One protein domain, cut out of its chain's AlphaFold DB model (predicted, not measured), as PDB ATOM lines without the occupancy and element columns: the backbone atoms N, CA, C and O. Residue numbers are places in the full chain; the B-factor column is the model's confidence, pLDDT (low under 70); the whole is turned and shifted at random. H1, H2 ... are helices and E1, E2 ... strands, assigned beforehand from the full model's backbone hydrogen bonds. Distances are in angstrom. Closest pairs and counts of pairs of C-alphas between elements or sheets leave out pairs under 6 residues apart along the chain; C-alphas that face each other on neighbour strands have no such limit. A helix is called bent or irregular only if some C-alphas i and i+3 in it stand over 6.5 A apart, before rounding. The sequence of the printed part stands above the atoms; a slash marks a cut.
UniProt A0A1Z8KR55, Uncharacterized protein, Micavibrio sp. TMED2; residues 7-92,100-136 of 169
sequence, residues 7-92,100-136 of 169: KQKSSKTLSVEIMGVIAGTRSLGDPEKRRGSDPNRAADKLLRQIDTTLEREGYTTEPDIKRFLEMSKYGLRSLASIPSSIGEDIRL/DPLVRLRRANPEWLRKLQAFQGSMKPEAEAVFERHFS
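AT A GLANCE: This is residues 7 to 92 and 100 to 136 of the 169 residues of an uncharacterized protein of Micavibrio sp. TMED2 (UniProt A0A1Z8KR55). A two-stranded antiparallel ribbon, E1 and E2, extends from a helical body: H1, H2, H3 and arm H4b make an up-and-down bundle, each running against the one before, with arm H4a beside H3. The printed part has 123 residues, mostly helix, ordered H1 H2 H3 E1 E2 H4. It is only just compact, close to loose, with radius of gyration of the C-alphas 16.4 A and spans 59 by 28 by 21 A.

IN THESE COORDINATES: E1 is residues 85 to 91, E2 102 to 108, H1 11 to 22, H2 39 to 57, H3 63 to 81. H4, 110 to 134, one helix by its hydrogen bonds, is bent: C-alphas 122 and 125, ending H4a and beginning H4b, are 7.2 A apart. C-alpha 11 is at (144.197, 169.798, 279.850), C-alpha 134 at (141.025, 180.859, 279.763).

HOW THE PARTS SIT: N 86 of E1 and O 107 of E2 are within hydrogen-bond range, 2.9 A. H2 and H3, a hairpin, touch; their closest C-alphas, Asn 40 and Ala 80, are 4.3 A apart. In H3, 13 of 15 O i to N i+4 pairs are within range.

THE WHOLE: Residues 93 to 99 are cut out, a 5.7 A gap between C-alphas. Low-confidence residues include 88 to 92.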
ATOM      1  N   LYS A   7     153.006 163.405 288.135       59.72
ATOM      2  CA  LYS A   7     151.821 164.273 288.033       59.72
ATOM      3  C   LYS A   7     151.398 164.399 286.574       59.72
ATOM      4  O   LYS A   7     152.050 165.090 285.788       59.72
ATOM      5  N   GLN A   8     150.351 163.669 286.199       71.62
ATOM      6  CA  GLN A   8     149.830 163.746 284.846       71.62
ATOM      7  C   GLN A   8     149.304 165.173 284.650       71.62
ATOM      8  O   GLN A   8     148.612 165.702 285.517       71.62
ATOM      9  N   LYS A   9     149.673 165.815 283.540       81.94
ATOM     10  CA  LYS A   9     149.277 167.202 283.267       81.94
ATOM     11  C   LYS A   9     147.764 167.280 283.080       81.94
ATOM     12  O   LYS A   9     147.189 166.363 282.496       81.94
ATOM     13  N   SER A  10     147.140 168.356 283.550       88.31
ATOM     14  CA  SER A  10     145.759 168.678 283.181       88.31
ATOM     15  C   SER A  10     145.690 169.176 281.736       88.31
ATOM     16  O   SER A  10     146.709 169.588 281.165       88.31
ATOM     17  N   SER A  11     144.492 169.182 281.155       90.56
ATOM     18  CA  SER A  11     144.197 169.798 279.850       90.56
ATOM     19  C   SER A  11     144.692 171.244 279.761       90.56
ATOM     20  O   SER A  11     145.362 171.604 278.792       90.56
ATOM     21  N   LYS A  12     144.483 172.051 280.809       89.44
ATOM     22  CA  LYS A  12     144.983 173.435 280.896       89.44
ATOM     23  C   LYS A  12     146.506 173.526 280.840       89.44
ATOM     24  O   LYS A  12     147.048 174.262 280.020       89.44
ATOM     25  N   THR A  13     147.218 172.759 281.671       90.81
ATOM     26  CA  THR A  13     148.692 172.780 281.682       90.81
ATOM     27  C   THR A  13     149.274 172.294 280.356       90.81
ATOM     28  O   THR A  13     150.246 172.864 279.863       90.81
ATOM     29  N   LEU A  14     148.681 171.253 279.768       92.69
ATOM     30  CA  LEU A  14     149.106 170.743 278.469       92.69
ATOM     31  C   LEU A  14     148.862 171.765 277.349       92.69
ATOM     32  O   LEU A  14     149.716 171.923 276.481       92.69
ATOM     33  N   SER A  15     147.748 172.497 277.406       93.25
ATOM     34  CA  SER A  15     147.430 173.546 276.434       93.25
ATOM     35  C   SER A  15     148.466 174.662 276.456       93.25
ATOM     36  O   SER A  15     149.015 174.991 275.410       93.25
ATOM     37  N   VAL A  16     148.823 175.166 277.642       92.31
ATOM     38  CA  VAL A  16     149.875 176.188 277.795       92.31
ATOM     39  C   VAL A  16     151.221 175.691 277.263       92.31
ATOM     40  O   VAL A  16     151.963 176.437 276.630       92.31
ATOM     41  N   GLU A  17     151.547 174.417 277.476       93.00
ATOM     42  CA  GLU A  17     152.781 173.838 276.946       93.00
ATOM     43  C   GLU A  17     152.819 173.820 275.414       93.00
ATOM     44  O   GLU A  17     153.847 174.167 274.828       93.00
ATOM     45  N   ILE A  18     151.707 173.459 274.775       95.25
ATOM     46  CA  ILE A  18     151.575 173.455 273.315       95.25
ATOM     47  C   ILE A  18     151.564 174.887 272.768       95.25
ATOM     48  O   ILE A  18     152.254 175.160 271.788       95.25
ATOM     49  N   MET A  19     150.873 175.819 273.429       94.50
ATOM     50  CA  MET A  19     150.925 177.249 273.101       94.50
ATOM     51  C   MET A  19     152.359 177.778 273.150       94.50
ATOM     52  O   MET A  19     152.767 178.514 272.259       94.50
ATOM     53  N   GLY A  20     153.161 177.351 274.131       91.25
ATOM     54  CA  GLY A  20     154.579 177.703 274.199       91.25
ATOM     55  C   GLY A  20     155.387 177.192 273.000       91.25
ATOM     56  O   GLY A  20     156.265 177.892 272.502       91.25
ATOM     57  N   VAL A  21     155.075 175.996 272.488       93.94
ATOM     58  CA  VAL A  21     155.691 175.473 271.253       93.94
ATOM     59  C   VAL A  21     155.258 176.293 270.034       93.94
ATOM     60  O   VAL A  21     156.095 176.647 269.201       93.94
ATOM     61  N   ILE A  22     153.970 176.630 269.948       94.12
ATOM     62  CA  ILE A  22     153.393 177.444 268.867       94.12
ATOM     63  C   ILE A  22     154.022 178.845 268.842       94.12
ATOM     64  O   ILE A  22     154.424 179.323 267.786       94.12
ATOM     65  N   ALA A  23     154.177 179.468 270.010       91.62
ATOM     66  CA  ALA A  23     154.805 180.776 270.172       91.62
ATOM     67  C   ALA A  23     156.338 180.745 270.028       91.62
ATOM     68  O   ALA A  23     156.974 181.796 270.024       91.62
ATOM     69  N   GLY A  24     156.953 179.560 269.959       86.19
ATOM     70  CA  GLY A  24     158.408 179.398 269.921       86.19
ATOM     71  C   GLY A  24     159.117 179.673 271.254       86.19
ATOM     72  O   GLY A  24     160.341 179.602 271.319       86.19
ATOM     73  N   THR A  25     158.377 179.936 272.336       86.88
ATOM     74  CA  THR A  25     158.932 180.136 273.686       86.88
ATOM     75  C   THR A  25     159.339 178.822 274.349       86.88
ATOM     76  O   THR A  25     160.143 178.811 275.282       86.88
ATOM     77  N   ARG A  26     158.824 177.693 273.850       86.56
ATOM     78  CA  ARG A  26     159.215 176.345 274.259       86.56
ATOM     79  C   ARG A  26     159.759 175.561 273.072       86.56
ATOM     80  O   ARG A  26     159.075 175.355 272.077       86.56
ATOM     81  N   SER A  27     160.976 175.049 273.220       86.00
ATOM     82  CA  SER A  27     161.592 174.183 272.215       86.00
ATOM     83  C   SER A  27     161.118 172.730 272.359       86.00
ATOM     84  O   SER A  27     161.034 172.204 273.472       86.00
ATOM     85  N   LEU A  28     160.870 172.058 271.229       86.38
ATOM     86  CA  LEU A  28     160.731 170.592 271.166       86.38
ATOM     87  C   LEU A  28     162.089 169.875 271.282       86.38
ATOM     88  O   LEU A  28     162.146 168.652 271.361       86.38
ATOM     89  N   GLY A  29     163.184 170.628 271.309       82.50
ATOM     90  CA  GLY A  29     164.546 170.130 271.253       82.50
ATOM     91  C   GLY A  29     165.299 170.720 270.068       82.50
ATOM     92  O   GLY A  29     164.731 171.369 269.193       82.50
ATOM     93  N   ASP A  30     166.601 170.472 270.057       79.12
ATOM     94  CA  ASP A  30     167.499 170.900 268.997       79.12
ATOM     95  C   ASP A  30     167.688 169.746 267.990       79.12
ATOM     96  O   ASP A  30     168.162 168.676 268.397       79.12
ATOM     97  N   PRO A  31     167.297 169.917 266.714       77.56
ATOM     98  CA  PRO A  31     167.460 168.889 265.688       77.56
ATOM     99  C   PRO A  31     168.929 168.596 265.342       77.56
ATOM    100  O   PRO A  31     169.229 167.533 264.803       77.56
ATOM    101  N   GLU A  32     169.870 169.485 265.662       78.62
ATOM    102  CA  GLU A  32     171.286 169.314 265.311       78.62
ATOM    103  C   GLU A  32     172.083 168.572 266.397       78.62
ATOM    104  O   GLU A  32     173.171 168.043 266.148       78.62
ATOM    105  N   LYS A  33     171.533 168.448 267.611       72.25
ATOM    106  CA  LYS A  33     172.216 167.794 268.736       72.25
ATOM    107  C   LYS A  33     172.142 166.266 268.678       72.25
ATOM    108  O   LYS A  33     171.117 165.652 268.404       72.25
ATOM    109  N   ARG A  34     173.269 165.626 269.020       56.81
ATOM    110  CA  ARG A  34     173.445 164.157 269.037       56.81
ATOM    111  C   ARG A  34     172.826 163.446 270.247       56.81
ATOM    112  O   ARG A  34     172.554 162.252 270.153       56.81
ATOM    113  N   ARG A  35     172.702 164.111 271.402       55.97
ATOM    114  CA  ARG A  35     172.296 163.484 272.675       55.97
ATOM    115  C   ARG A  35     171.277 164.343 273.414       55.97
ATOM    116  O   ARG A  35     171.482 165.538 273.582       55.97
ATOM    117  N   GLY A  36     170.215 163.706 273.904       56.34
ATOM    118  CA  GLY A  36     169.256 164.298 274.841       56.34
ATOM    119  C   GLY A  36     168.122 165.120 274.218       56.34
ATOM    120  O   GLY A  36     167.078 165.229 274.856       56.34
ATOM    121  N   SER A  37     168.263 165.626 272.988       69.00
ATOM    122  CA  SER A  37     167.154 166.227 272.239       69.00
ATOM    123  C   SER A  37     166.771 165.370 271.042       69.00
ATOM    124  O   SER A  37     167.563 165.135 270.136       69.00
ATOM    125  N   ASP A  38     165.532 164.900 271.060       84.94
ATOM    126  CA  ASP A  38     164.901 164.215 269.943       84.94
ATOM    127  C   ASP A  38     163.566 164.927 269.684       84.94
ATOM    128  O   ASP A  38     162.571 164.632 270.359       84.94
ATOM    129  N   PRO A  39     163.553 165.925 268.778       90.19
ATOM    130  CA  PRO A  39     162.357 166.712 268.495       90.19
ATOM    131  C   PRO A  39     161.167 165.869 268.024       90.19
ATOM    132  O   PRO A  39     160.028 166.172 268.384       90.19
ATOM    133  N   ASN A  40     161.412 164.774 267.293       90.62
ATOM    134  CA  ASN A  40     160.371 163.822 266.897       90.62
ATOM    135  C   ASN A  40     159.730 163.177 268.115       90.62
ATOM    136  O   ASN A  40     158.508 163.159 268.253       90.62
ATOM    137  N   ARG A  41     160.564 162.668 269.025       90.00
ATOM    138  CA  ARG A  41     160.095 162.025 270.252       90.00
ATOM    139  C   ARG A  41     159.405 163.009 271.190       90.00
ATOM    140  O   ARG A  41     158.476 162.617 271.890       90.00
ATOM    141  N   ALA A  42     159.833 164.269 271.224       91.88
ATOM    142  CA  ALA A  42     159.147 165.313 271.980       91.88
ATOM    143  C   ALA A  42     157.752 165.606 271.405       91.88
ATOM    144  O   ALA A  42     156.790 165.670 272.173       91.88
ATOM    145  N   ALA A  43     157.626 165.704 270.076       93.19
ATOM    146  CA  ALA A  43     156.336 165.859 269.403       93.19
ATOM    147  C   ALA A  43     155.414 164.649 269.645       93.19
ATOM    148  O   ALA A  43     154.266 164.826 270.048       93.19
ATOM    149  N   ASP A  44     155.932 163.424 269.501       94.88
ATOM    150  CA  ASP A  44     155.193 162.183 269.784       94.88
ATOM    151  C   ASP A  44     154.762 162.097 271.256       94.88
ATOM    152  O   ASP A  44     153.636 161.718 271.577       94.88
ATOM    153  N   LYS A  45     155.628 162.518 272.184       93.81
ATOM    154  CA  LYS A  45     155.291 162.571 273.609       93.81
ATOM    155  C   LYS A  45     154.131 163.528 273.876       93.81
ATOM    156  O   LYS A  45     153.248 163.171 274.652       93.81
ATOM    157  N   LEU A  46     154.123 164.715 273.269       94.50
ATOM    158  CA  LEU A  46     153.003 165.651 273.397       94.50
ATOM    159  C   LEU A  46     151.725 165.080 272.783       94.50
ATOM    160  O   LEU A  46     150.677 165.167 273.414       94.50
ATOM    161  N   LEU A  47     151.816 164.425 271.622       95.00
ATOM    162  CA  LEU A  47     150.681 163.759 270.983       95.00
ATOM    163  C   LEU A  47     150.034 162.723 271.917       95.00
ATOM    164  O   LEU A  47     148.838 162.802 272.186       95.00
ATOM    165  N   ARG A  48     150.832 161.820 272.499       94.38
ATOM    166  CA  ARG A  48     150.337 160.824 273.465       94.38
ATOM    167  C   ARG A  48     149.764 161.463 274.728       94.38
ATOM    168  O   ARG A  48     148.813 160.941 275.306       94.38
ATOM    169  N   GLN A  49     150.351 162.577 275.177       94.19
ATOM    170  CA  GLN A  49     149.823 163.337 276.311       94.19
ATOM    171  C   GLN A  49     148.458 163.944 275.992       94.19
ATOM    172  O   GLN A  49     147.603 163.930 276.869       94.19
ATOM    173  N   ILE A  50     148.227 164.417 274.765       94.56
ATOM    174  CA  ILE A  50     146.906 164.891 274.340       94.56
ATOM    175  C   ILE A  50     145.899 163.744 274.387       94.56
ATOM    176  O   ILE A  50     144.864 163.898 275.026       94.56
ATOM    177  N   ASP A  51     146.217 162.603 273.771       93.81
ATOM    178  CA  ASP A  51     145.315 161.445 273.735       93.81
ATOM    179  C   ASP A  51     144.927 161.000 275.151       93.81
ATOM    180  O   ASP A  51     143.748 160.960 275.492       93.81
ATOM    181  N   THR A  52     145.923 160.809 276.019       93.06
ATOM    182  CA  THR A  52     145.698 160.395 277.414       93.06
ATOM    183  C   THR A  52     144.868 161.424 278.192       93.06
ATOM    184  O   THR A  52     143.996 161.063 278.982       93.06
ATOM    185  N   THR A  53     145.139 162.719 278.008       92.12
ATOM    186  CA  THR A  53     144.419 163.782 278.721       92.12
ATOM    187  C   THR A  53     142.979 163.913 278.233       92.12
ATOM    188  O   THR A  53     142.092 164.096 279.059       92.12
ATOM    189  N   LEU A  54     142.725 163.787 276.928       91.62
ATOM    190  CA  LEU A  54     141.373 163.845 276.371       91.62
ATOM    191  C   LEU A  54     140.546 162.604 276.716       91.62
ATOM    192  O   LEU A  54     139.353 162.736 276.964       91.62
ATOM    193  N   GLU A  55     141.151 161.420 276.800       91.44
ATOM    194  CA  GLU A  55     140.468 160.222 277.304       91.44
ATOM    195  C   GLU A  55     140.058 160.385 278.774       91.44
ATOM    196  O   GLU A  55     138.957 160.003 279.165       91.44
ATOM    197  N   ARG A  56     140.926 160.995 279.591       90.00
ATOM    198  CA  ARG A  56     140.692 161.167 281.031       90.00
ATOM    199  C   ARG A  56     139.737 162.315 281.364       90.00
ATOM    200  O   ARG A  56     138.875 162.161 282.220       90.00
ATOM    201  N   GLU A  57     139.936 163.481 280.756       89.00
ATOM    202  CA  GLU A  57     139.226 164.729 281.086       89.00
ATOM    203  C   GLU A  57     138.205 165.130 280.016       89.00
ATOM    204  O   GLU A  57     137.608 166.199 280.115       89.00
ATOM    205  N   GLY A  58     137.989 164.327 278.973       77.62
ATOM    206  CA  GLY A  58     137.275 164.752 277.764       77.62
ATOM    207  C   GLY A  58     135.836 165.234 277.959       77.62
ATOM    208  O   GLY A  58     135.323 165.925 277.074       77.62
ATOM    209  N   TYR A  59     135.205 164.889 279.085       80.69
ATOM    210  CA  TYR A  59     133.870 165.348 279.487       80.69
ATOM    211  C   TYR A  59     133.889 166.598 280.376       80.69
ATOM    212  O   TYR A  59     132.902 167.324 280.425       80.69
ATOM    213  N   THR A  60     134.990 166.845 281.087       86.31
ATOM    214  CA  THR A  60     135.149 167.974 282.019       86.31
ATOM    215  C   THR A  60     136.006 169.102 281.450       86.31
ATOM    216  O   THR A  60     136.081 170.172 282.044       86.31
ATOM    217  N   THR A  61     136.686 168.854 280.329       87.62
ATOM    218  CA  THR A  61     137.531 169.827 279.631       87.62
ATOM    219  C   THR A  61     136.663 170.863 278.932       87.62
ATOM    220  O   THR A  61     135.701 170.508 278.249       87.62
ATOM    221  N   GLU A  62     137.029 172.139 279.051       91.75
ATOM    222  CA  GLU A  62     136.349 173.220 278.346       91.75
ATOM    223  C   GLU A  62     136.356 172.980 276.816       91.75
ATOM    224  O   GLU A  62     137.398 172.602 276.268       91.75
ATOM    225  N   PRO A  63     135.235 173.203 276.096       92.31
ATOM    226  CA  PRO A  63     135.125 172.869 274.672       92.31
ATOM    227  C   PRO A  63     136.211 173.492 273.787       92.31
ATOM    228  O   PRO A  63     136.744 172.819 272.905       92.31
ATOM    229  N   ASP A  64     136.581 174.745 274.055       92.62
ATOM    230  CA  ASP A  64     137.624 175.464 273.316       92.62
ATOM    231  C   ASP A  64     139.007 174.827 273.531       92.62
ATOM    232  O   ASP A  64     139.749 174.590 272.578       92.62
ATOM    233  N   ILE A  65     139.332 174.456 274.776       94.00
ATOM    234  CA  ILE A  65     140.574 173.746 275.111       94.00
ATOM    235  C   ILE A  65     140.601 172.375 274.436       94.00
ATOM    236  O   ILE A  65     141.610 171.994 273.843       94.00
ATOM    237  N   LYS A  66     139.492 171.635 274.493       94.75
ATOM    238  CA  LYS A  66     139.375 170.327 273.849       94.75
ATOM    239  C   LYS A  66     139.625 170.430 272.346       94.75
ATOM    240  O   LYS A  66     140.476 169.712 271.822       94.75
ATOM    241  N   ARG A  67     138.949 171.366 271.675       94.75
ATOM    242  CA  ARG A  67     139.118 171.631 270.242       94.75
ATOM    243  C   ARG A  67     140.562 172.005 269.909       94.75
ATOM    244  O   ARG A  67     141.134 171.443 268.977       94.75
ATOM    245  N   PHE A  68     141.173 172.899 270.683       96.50
ATOM    246  CA  PHE A  68     142.565 173.302 270.490       96.50
ATOM    247  C   PHE A  68     143.539 172.125 270.608       96.50
ATOM    248  O   PHE A  68     144.430 171.963 269.767       96.50
ATOM    249  N   LEU A  69     143.360 171.272 271.622       95.75
ATOM    250  CA  LEU A  69     144.168 170.068 271.801       95.75
ATOM    251  C   LEU A  69     143.978 169.096 270.629       95.75
ATOM    252  O   LEU A  69     144.966 168.595 270.096       95.75
ATOM    253  N   GLU A  70     142.742 168.872 270.176       95.56
ATOM    254  CA  GLU A  70     142.442 168.018 269.022       95.56
ATOM    255  C   GLU A  70     143.074 168.541 267.725       95.56
ATOM    256  O   GLU A  70     143.714 167.775 267.001       95.56
ATOM    257  N   MET A  71     142.973 169.844 267.454       95.62
ATOM    258  CA  MET A  71     143.609 170.481 266.297       95.62
ATOM    259  C   MET A  71     145.139 170.372 266.358       95.62
ATOM    260  O   MET A  71     145.791 170.054 265.360       95.62
ATOM    261  N   SER A  72     145.717 170.537 267.549       96.38
ATOM    262  CA  SER A  72     147.163 170.435 267.763       96.38
ATOM    263  C   SER A  72     147.724 169.046 267.434       96.38
ATOM    264  O   SER A  72     148.884 168.932 267.023       96.38
ATOM    265  N   LYS A  73     146.912 167.982 267.539       95.81
ATOM    266  CA  LYS A  73     147.328 166.611 267.193       95.81
ATOM    267  C   LYS A  73     147.800 166.498 265.749       95.81
ATOM    268  O   LYS A  73     148.765 165.782 265.497       95.81
ATOM    269  N   TYR A  74     147.148 167.180 264.808       93.25
ATOM    270  CA  TYR A  74     147.489 167.069 263.387       93.25
ATOM    271  C   TYR A  74     148.904 167.582 263.106       93.25
ATOM    272  O   TYR A  74     149.702 166.886 262.473       93.25
ATOM    273  N   GLY A  75     149.247 168.756 263.643       92.81
ATOM    274  CA  GLY A  75     150.586 169.327 263.509       92.81
ATOM    275  C   GLY A  75     151.654 168.491 264.214       92.81
ATOM    276  O   GLY A  75     152.671 168.149 263.611       92.81
ATOM    277  N   LEU A  76     151.393 168.078 265.459       95.62
ATOM    278  CA  LEU A  76     152.328 167.254 266.235       95.62
ATOM    279  C   LEU A  76     152.561 165.879 265.602       95.62
ATOM    280  O   LEU A  76     153.697 165.408 265.571       95.62
ATOM    281  N   ARG A  77     151.521 165.253 265.041       95.31
ATOM    282  CA  ARG A  77     151.642 163.987 264.308       95.31
ATOM    283  C   ARG A  77     152.528 164.144 263.074       95.31
ATOM    284  O   ARG A  77     153.407 163.312 262.873       95.31
ATOM    285  N   SER A  78     152.352 165.221 262.304       93.50
ATOM    286  CA  SER A  78     153.217 165.510 261.151       93.50
ATOM    287  C   SER A  78     154.679 165.722 261.560       93.50
ATOM    288  O   SER A  78     155.580 165.299 260.838       93.50
ATOM    289  N   LEU A  79     154.928 166.372 262.701       92.88
ATOM    290  CA  LEU A  79     156.279 166.597 263.228       92.88
ATOM    291  C   LEU A  79     156.918 165.324 263.789       92.88
ATOM    292  O   LEU A  79     158.133 165.162 263.700       92.88
ATOM    293  N   ALA A  80     156.121 164.420 264.357       92.94
ATOM    294  CA  ALA A  80     156.597 163.135 264.850       92.94
ATOM    295  C   ALA A  80     157.004 162.195 263.702       92.94
ATOM    296  O   ALA A  80     157.995 161.478 263.835       92.94
ATOM    297  N   SER A  81     156.288 162.226 262.571       91.44
ATOM    298  CA  SER A  81     156.491 161.301 261.446       91.44
ATOM    299  C   SER A  81     157.659 161.640 260.516       91.44
ATOM    300  O   SER A  81     158.137 160.760 259.807       91.44
ATOM    301  N   ILE A  82     158.106 162.897 260.474       88.69
ATOM    302  CA  ILE A  82     159.170 163.351 259.563       88.69
ATOM    303  C   ILE A  82     160.469 163.479 260.353       88.69
ATOM    304  O   ILE A  82     160.463 164.218 261.332       88.69
ATOM    305  N   PRO A  83     161.589 162.848 259.969       87.56
ATOM    306  CA  PRO A  83     162.846 162.976 260.706       87.56
ATOM    307  C   PRO A  83     163.243 164.443 260.914       87.56
ATOM    308  O   PRO A  83     163.363 165.189 259.950       87.56
ATOM    309  N   SER A  84     163.470 164.863 262.160       84.44
ATOM    310  CA  SER A  84     163.860 166.245 262.496       84.44
ATOM    311  C   SER A  84     165.289 166.594 262.099       84.44
ATOM    312  O   SER A  84     165.632 167.768 261.979       84.44
ATOM    313  N   SER A  85     166.114 165.580 261.843       83.38
ATOM    314  CA  SER A  85     167.503 165.731 261.426       83.38
ATOM    315  C   SER A  85     167.807 164.843 260.230       83.38
ATOM    316  O   SER A  85     167.286 163.731 260.121       83.38
ATOM    317  N   ILE A  86     168.672 165.343 259.359       80.94
ATOM    318  CA  ILE A  86     169.323 164.607 258.279       80.94
ATOM    319  C   ILE A  86     170.804 164.470 258.639       80.94
ATOM    320  O   ILE A  86     171.381 165.366 259.255       80.94
ATOM    321  N   GLY A  87     171.416 163.333 258.323       71.75
ATOM    322  CA  GLY A  87     172.818 163.070 258.643       71.75
ATOM    323  C   GLY A  87     173.614 162.704 257.402       71.75
ATOM    324  O   GLY A  87     173.169 161.863 256.628       71.75
ATOM    325  N   GLU A  88     174.800 163.293 257.265       58.16
ATOM    326  CA  GLU A  88     175.840 162.814 256.353       58.16
ATOM    327  C   GLU A  88     176.984 162.208 257.170       58.16
ATOM    328  O   GLU A  88     177.445 162.778 258.167       58.16
ATOM    329  N   ASP A  89     177.434 161.034 256.739       55.75
ATOM    330  CA  ASP A  89     178.609 160.360 257.278       55.75
ATOM    331  C   ASP A  89     179.850 160.973 256.614       55.75
ATOM    332  O   ASP A  89     180.260 160.559 255.531       55.75
ATOM    333  N   ILE A  90     180.452 161.982 257.250       55.97
ATOM    334  CA  ILE A  90     181.690 162.583 256.750       55.97
ATOM    335  C   ILE A  90     182.866 161.842 257.377       55.97
ATOM    336  O   ILE A  90     183.044 161.821 258.597       55.97
ATOM    337  N   ARG A  91     183.686 161.220 256.528       53.66
ATOM    338  CA  ARG A  91     185.010 160.742 256.929       53.66
ATOM    339  C   ARG A  91     185.940 161.944 256.981       53.66
ATOM    340  O   ARG A  91     186.221 162.550 255.949       53.66
ATOM    341  N   LEU A  92     186.405 162.292 258.176       57.47
ATOM    342  CA  LEU A  92     187.527 163.211 258.300       57.47
ATOM    343  C   LEU A  92     188.785 162.433 257.916       57.47
ATOM    344  O   LEU A  92     189.172 161.535 258.654       57.47
ATOM    345  N   ASP A 100     190.371 157.008 260.232       55.16
ATOM    346  CA  ASP A 100     189.530 158.195 260.057       55.16
ATOM    347  C   ASP A 100     188.262 158.094 260.932       55.16
ATOM    348  O   ASP A 100     187.451 157.176 260.737       55.16
ATOM    349  N   PRO A 101     188.019 159.026 261.874       58.91
ATOM    350  CA  PRO A 101     186.767 159.044 262.609       58.91
ATOM    351  C   PRO A 101     185.618 159.416 261.662       58.91
ATOM    352  O   PRO A 101     185.604 160.476 261.032       58.91
ATOM    353  N   LEU A 102     184.613 158.541 261.588       58.03
ATOM    354  CA  LEU A 102     183.327 158.832 260.956       58.03
ATOM    355  C   LEU A 102     182.580 159.881 261.794       58.03
ATOM    356  O   LEU A 102     181.935 159.577 262.805       58.03
ATOM    357  N   VAL A 103     182.659 161.143 261.374       60.12
ATOM    358  CA  VAL A 103     181.908 162.241 261.977       60.12
ATOM    359  C   VAL A 103     180.579 162.373 261.247       60.12
ATOM    360  O   VAL A 103     180.484 162.935 260.163       60.12
ATOM    361  N   ARG A 104     179.513 161.860 261.874       61.91
ATOM    362  CA  ARG A 104     178.142 162.172 261.443       61.91
ATOM    363  C   ARG A 104     177.837 163.637 261.733       61.91
ATOM    364  O   ARG A 104     177.575 163.949 262.902       61.91
ATOM    365  N   LEU A 105     177.855 164.495 260.714       66.62
ATOM    366  CA  LEU A 105     177.278 165.833 260.812       66.62
ATOM    367  C   LEU A 105     175.764 165.688 260.670       66.62
ATOM    368  O   LEU A 105     175.266 165.246 259.635       66.62
ATOM    369  N   ARG A 106     175.032 166.021 261.737       73.25
ATOM    370  CA  ARG A 106     173.577 166.164 261.676       73.25
ATOM    371  C   ARG A 106     173.255 167.603 261.320       73.25
ATOM    372  O   ARG A 106     173.790 168.516 261.935       73.25
ATOM    373  N   ARG A 107     172.377 167.787 260.346       81.12
ATOM    374  CA  ARG A 107     171.764 169.071 260.017       81.12
ATOM    375  C   ARG A 107     170.277 168.970 260.300       81.12
ATOM    376  O   ARG A 107     169.696 167.887 260.179       81.12
ATOM    377  N   ALA A 108     169.655 170.081 260.670       84.81
ATOM    378  CA  ALA A 108     168.206 170.124 260.779       84.81
ATOM    379  C   ALA A 108     167.569 169.746 259.434       84.81
ATOM    380  O   ALA A 108     168.015 170.202 258.381       84.81
ATOM    381  N   ASN A 109     166.534 168.906 259.454       90.00
ATOM    382  CA  ASN A 109     165.792 168.592 258.240       90.00
ATOM    383  C   ASN A 109     164.974 169.832 257.817       90.00
ATOM    384  O   ASN A 109     164.080 170.243 258.567       90.00
ATOM    385  N   PRO A 110     165.213 170.414 256.624       90.38
ATOM    386  CA  PRO A 110     164.473 171.587 256.165       90.38
ATOM    387  C   PRO A 110     162.967 171.341 256.051       90.38
ATOM    388  O   PRO A 110     162.174 172.246 256.304       90.38
ATOM    389  N   GLU A 111     162.551 170.125 255.691       92.50
ATOM    390  CA  GLU A 111     161.135 169.767 255.618       92.50
ATOM    391  C   GLU A 111     160.487 169.811 257.004       92.50
ATOM    392  O   GLU A 111     159.413 170.391 257.172       92.50
ATOM    393  N   TRP A 112     161.167 169.263 258.010       93.06
ATOM    394  CA  TRP A 112     160.683 169.281 259.385       93.06
ATOM    395  C   TRP A 112     160.540 170.710 259.915       93.06
ATOM    396  O   TRP A 112     159.505 171.056 260.486       93.06
ATOM    397  N   LEU A 113     161.530 171.571 259.655       92.62
ATOM    398  CA  LEU A 113     161.470 172.988 260.025       92.62
ATOM    399  C   LEU A 113     160.305 173.715 259.342       92.62
ATOM    400  O   LEU A 113     159.582 174.460 260.003       92.62
ATOM    401  N   ARG A 114     160.065 173.466 258.048       95.06
ATOM    402  CA  ARG A 114     158.905 174.032 257.332       95.06
ATOM    403  C   ARG A 114     157.585 173.576 257.945       95.06
ATOM    404  O   ARG A 114     156.672 174.382 258.092       95.06
ATOM    405  N   LYS A 115     157.470 172.300 258.323       95.06
ATOM    406  CA  LYS A 115     156.272 171.775 258.997       95.06
ATOM    407  C   LYS A 115     156.082 172.394 260.377       95.06
ATOM    408  O   LYS A 115     154.946 172.688 260.736       95.06
ATOM    409  N   LEU A 116     157.166 172.644 261.114       94.62
ATOM    410  CA  LEU A 116     157.106 173.329 262.406       94.62
ATOM    411  C   LEU A 116     156.600 174.759 262.231       94.62
ATOM    412  O   LEU A 116     155.651 175.146 262.905       94.62
ATOM    413  N   GLN A 117     157.159 175.509 261.283       95.44
ATOM    414  CA  GLN A 117     156.712 176.870 260.979       95.44
ATOM    415  C   GLN A 117     155.253 176.908 260.509       95.44
ATOM    416  O   GLN A 117     154.490 177.762 260.950       95.44
ATOM    417  N   ALA A 118     154.833 175.964 259.663       95.81
ATOM    418  CA  ALA A 118     153.444 175.860 259.219       95.81
ATOM    419  C   ALA A 118     152.490 175.539 260.382       95.81
ATOM    420  O   ALA A 118     151.414 176.128 260.485       95.81
ATOM    421  N   PHE A 119     152.888 174.638 261.284       95.94
ATOM    422  CA  PHE A 119     152.140 174.340 262.503       95.94
ATOM    423  C   PHE A 119     152.023 175.574 263.407       95.94
ATOM    424  O   PHE A 119     150.921 175.929 263.811       95.94
ATOM    425  N   GLN A 120     153.136 176.266 263.662       95.62
ATOM    426  CA  GLN A 120     153.165 177.493 264.460       95.62
ATOM    427  C   GLN A 120     152.275 178.581 263.846       95.62
ATOM    428  O   GLN A 120     151.433 179.145 264.535       95.62
ATOM    429  N   GLY A 121     152.405 178.836 262.543       94.62
ATOM    430  CA  GLY A 121     151.625 179.858 261.847       94.62
ATOM    431  C   GLY A 121     150.125 179.561 261.819       94.62
ATOM    432  O   GLY A 121     149.325 180.450 262.090       94.62
ATOM    433  N   SER A 122     149.738 178.314 261.536       95.25
ATOM    434  CA  SER A 122     148.321 177.927 261.448       95.25
ATOM    435  C   SER A 122     147.618 177.882 262.804       95.25
ATOM    436  O   SER A 122     146.442 178.226 262.886       95.25
ATOM    437  N   MET A 123     148.324 177.492 263.867       96.81
ATOM    438  CA  MET A 123     147.733 177.357 265.201       96.81
ATOM    439  C   MET A 123     147.840 178.615 266.058       96.81
ATOM    440  O   MET A 123     147.196 178.675 267.103       96.81
ATOM    441  N   LYS A 124     148.629 179.615 265.652       94.50
ATOM    442  CA  LYS A 124     148.818 180.850 266.423       94.50
ATOM    443  C   LYS A 124     147.499 181.568 266.765       94.50
ATOM    444  O   LYS A 124     147.311 181.832 267.949       94.50
ATOM    445  N   PRO A 125     146.558 181.799 265.825       94.38
ATOM    446  CA  PRO A 125     145.297 182.469 266.158       94.38
ATOM    447  C   PRO A 125     144.447 181.683 267.167       94.38
ATOM    448  O   PRO A 125     143.858 182.260 268.075       94.38
ATOM    449  N   GLU A 126     144.412 180.353 267.039       94.31
ATOM    450  CA  GLU A 126     143.670 179.487 267.963       94.31
ATOM    451  C   GLU A 126     144.316 179.487 269.358       94.31
ATOM    452  O   GLU A 126     143.628 179.579 270.373       94.31
ATOM    453  N   ALA A 127     145.650 179.431 269.416       93.31
ATOM    454  CA  ALA A 127     146.405 179.516 270.660       93.31
ATOM    455  C   ALA A 127     146.151 180.843 271.390       93.31
ATOM    456  O   ALA A 127     145.921 180.832 272.597       93.31
ATOM    457  N   GLU A 128     146.159 181.966 270.668       92.50
ATOM    458  CA  GLU A 128     145.868 183.298 271.214       92.50
ATOM    459  C   GLU A 128     144.429 183.379 271.740       92.50
ATOM    460  O   GLU A 128     144.224 183.760 272.890       92.50
ATOM    461  N   ALA A 129     143.441 182.909 270.971       91.75
ATOM    462  CA  ALA A 129     142.039 182.922 271.388       91.75
ATOM    463  C   ALA A 129     141.787 182.098 272.666       91.75
ATOM    464  O   ALA A 129     141.092 182.550 273.580       91.75
ATOM    465  N   VAL A 130     142.362 180.894 272.766       92.44
ATOM    466  CA  VAL A 130     142.230 180.056 273.970       92.44
ATOM    467  C   VAL A 130     143.003 180.661 275.145       92.44
ATOM    468  O   VAL A 130     142.509 180.630 276.276       92.44
ATOM    469  N   PHE A 131     144.180 181.251 274.898       89.94
ATOM    470  CA  PHE A 131     144.940 181.972 275.920       89.94
ATOM    471  C   PHE A 131     144.127 183.132 276.506       89.94
ATOM    472  O   PHE A 131     143.962 183.230 277.724       89.94
ATOM    473  N   GLU A 132     143.547 183.968 275.651       88.81
ATOM    474  CA  GLU A 132     142.721 185.100 276.062       88.81
ATOM    475  C   GLU A 132     141.494 184.665 276.863       88.81
ATOM    476  O   GLU A 132     141.207 185.241 277.910       88.81
ATOM    477  N   ARG A 133     140.787 183.616 276.437       88.56
ATOM    478  CA  ARG A 133     139.558 183.177 277.118       88.56
ATOM    479  C   ARG A 133     139.805 182.544 278.480       88.56
ATOM    480  O   ARG A 133     139.036 182.783 279.409       88.56
ATOM    481  N   HIS A 134     140.850 181.729 278.597       86.44
ATOM    482  CA  HIS A 134     141.025 180.859 279.763       86.44
ATOM    483  C   HIS A 134     142.181 181.257 280.674       86.44
ATOM    484  O   HIS A 134     142.200 180.838 281.829       86.44
ATOM    485  N   PHE A 135     143.134 182.047 280.181       80.94
ATOM    486  CA  PHE A 135     144.389 182.300 280.886       80.94
ATOM    487  C   PHE A 135     144.699 183.787 281.077       80.94
ATOM    488  O   PHE A 135     145.371 184.105 282.052       80.94
ATOM    489  N   SER A 136     144.182 184.703 280.243       73.38
ATOM    490  CA  SER A 136     144.449 186.148 280.391       73.38
ATOM    491  C   SER A 136     143.989 186.703 281.739       73.38
ATOM    492  O   SER A 136     144.770 187.338 282.433       73.38
TER     493      SER A 136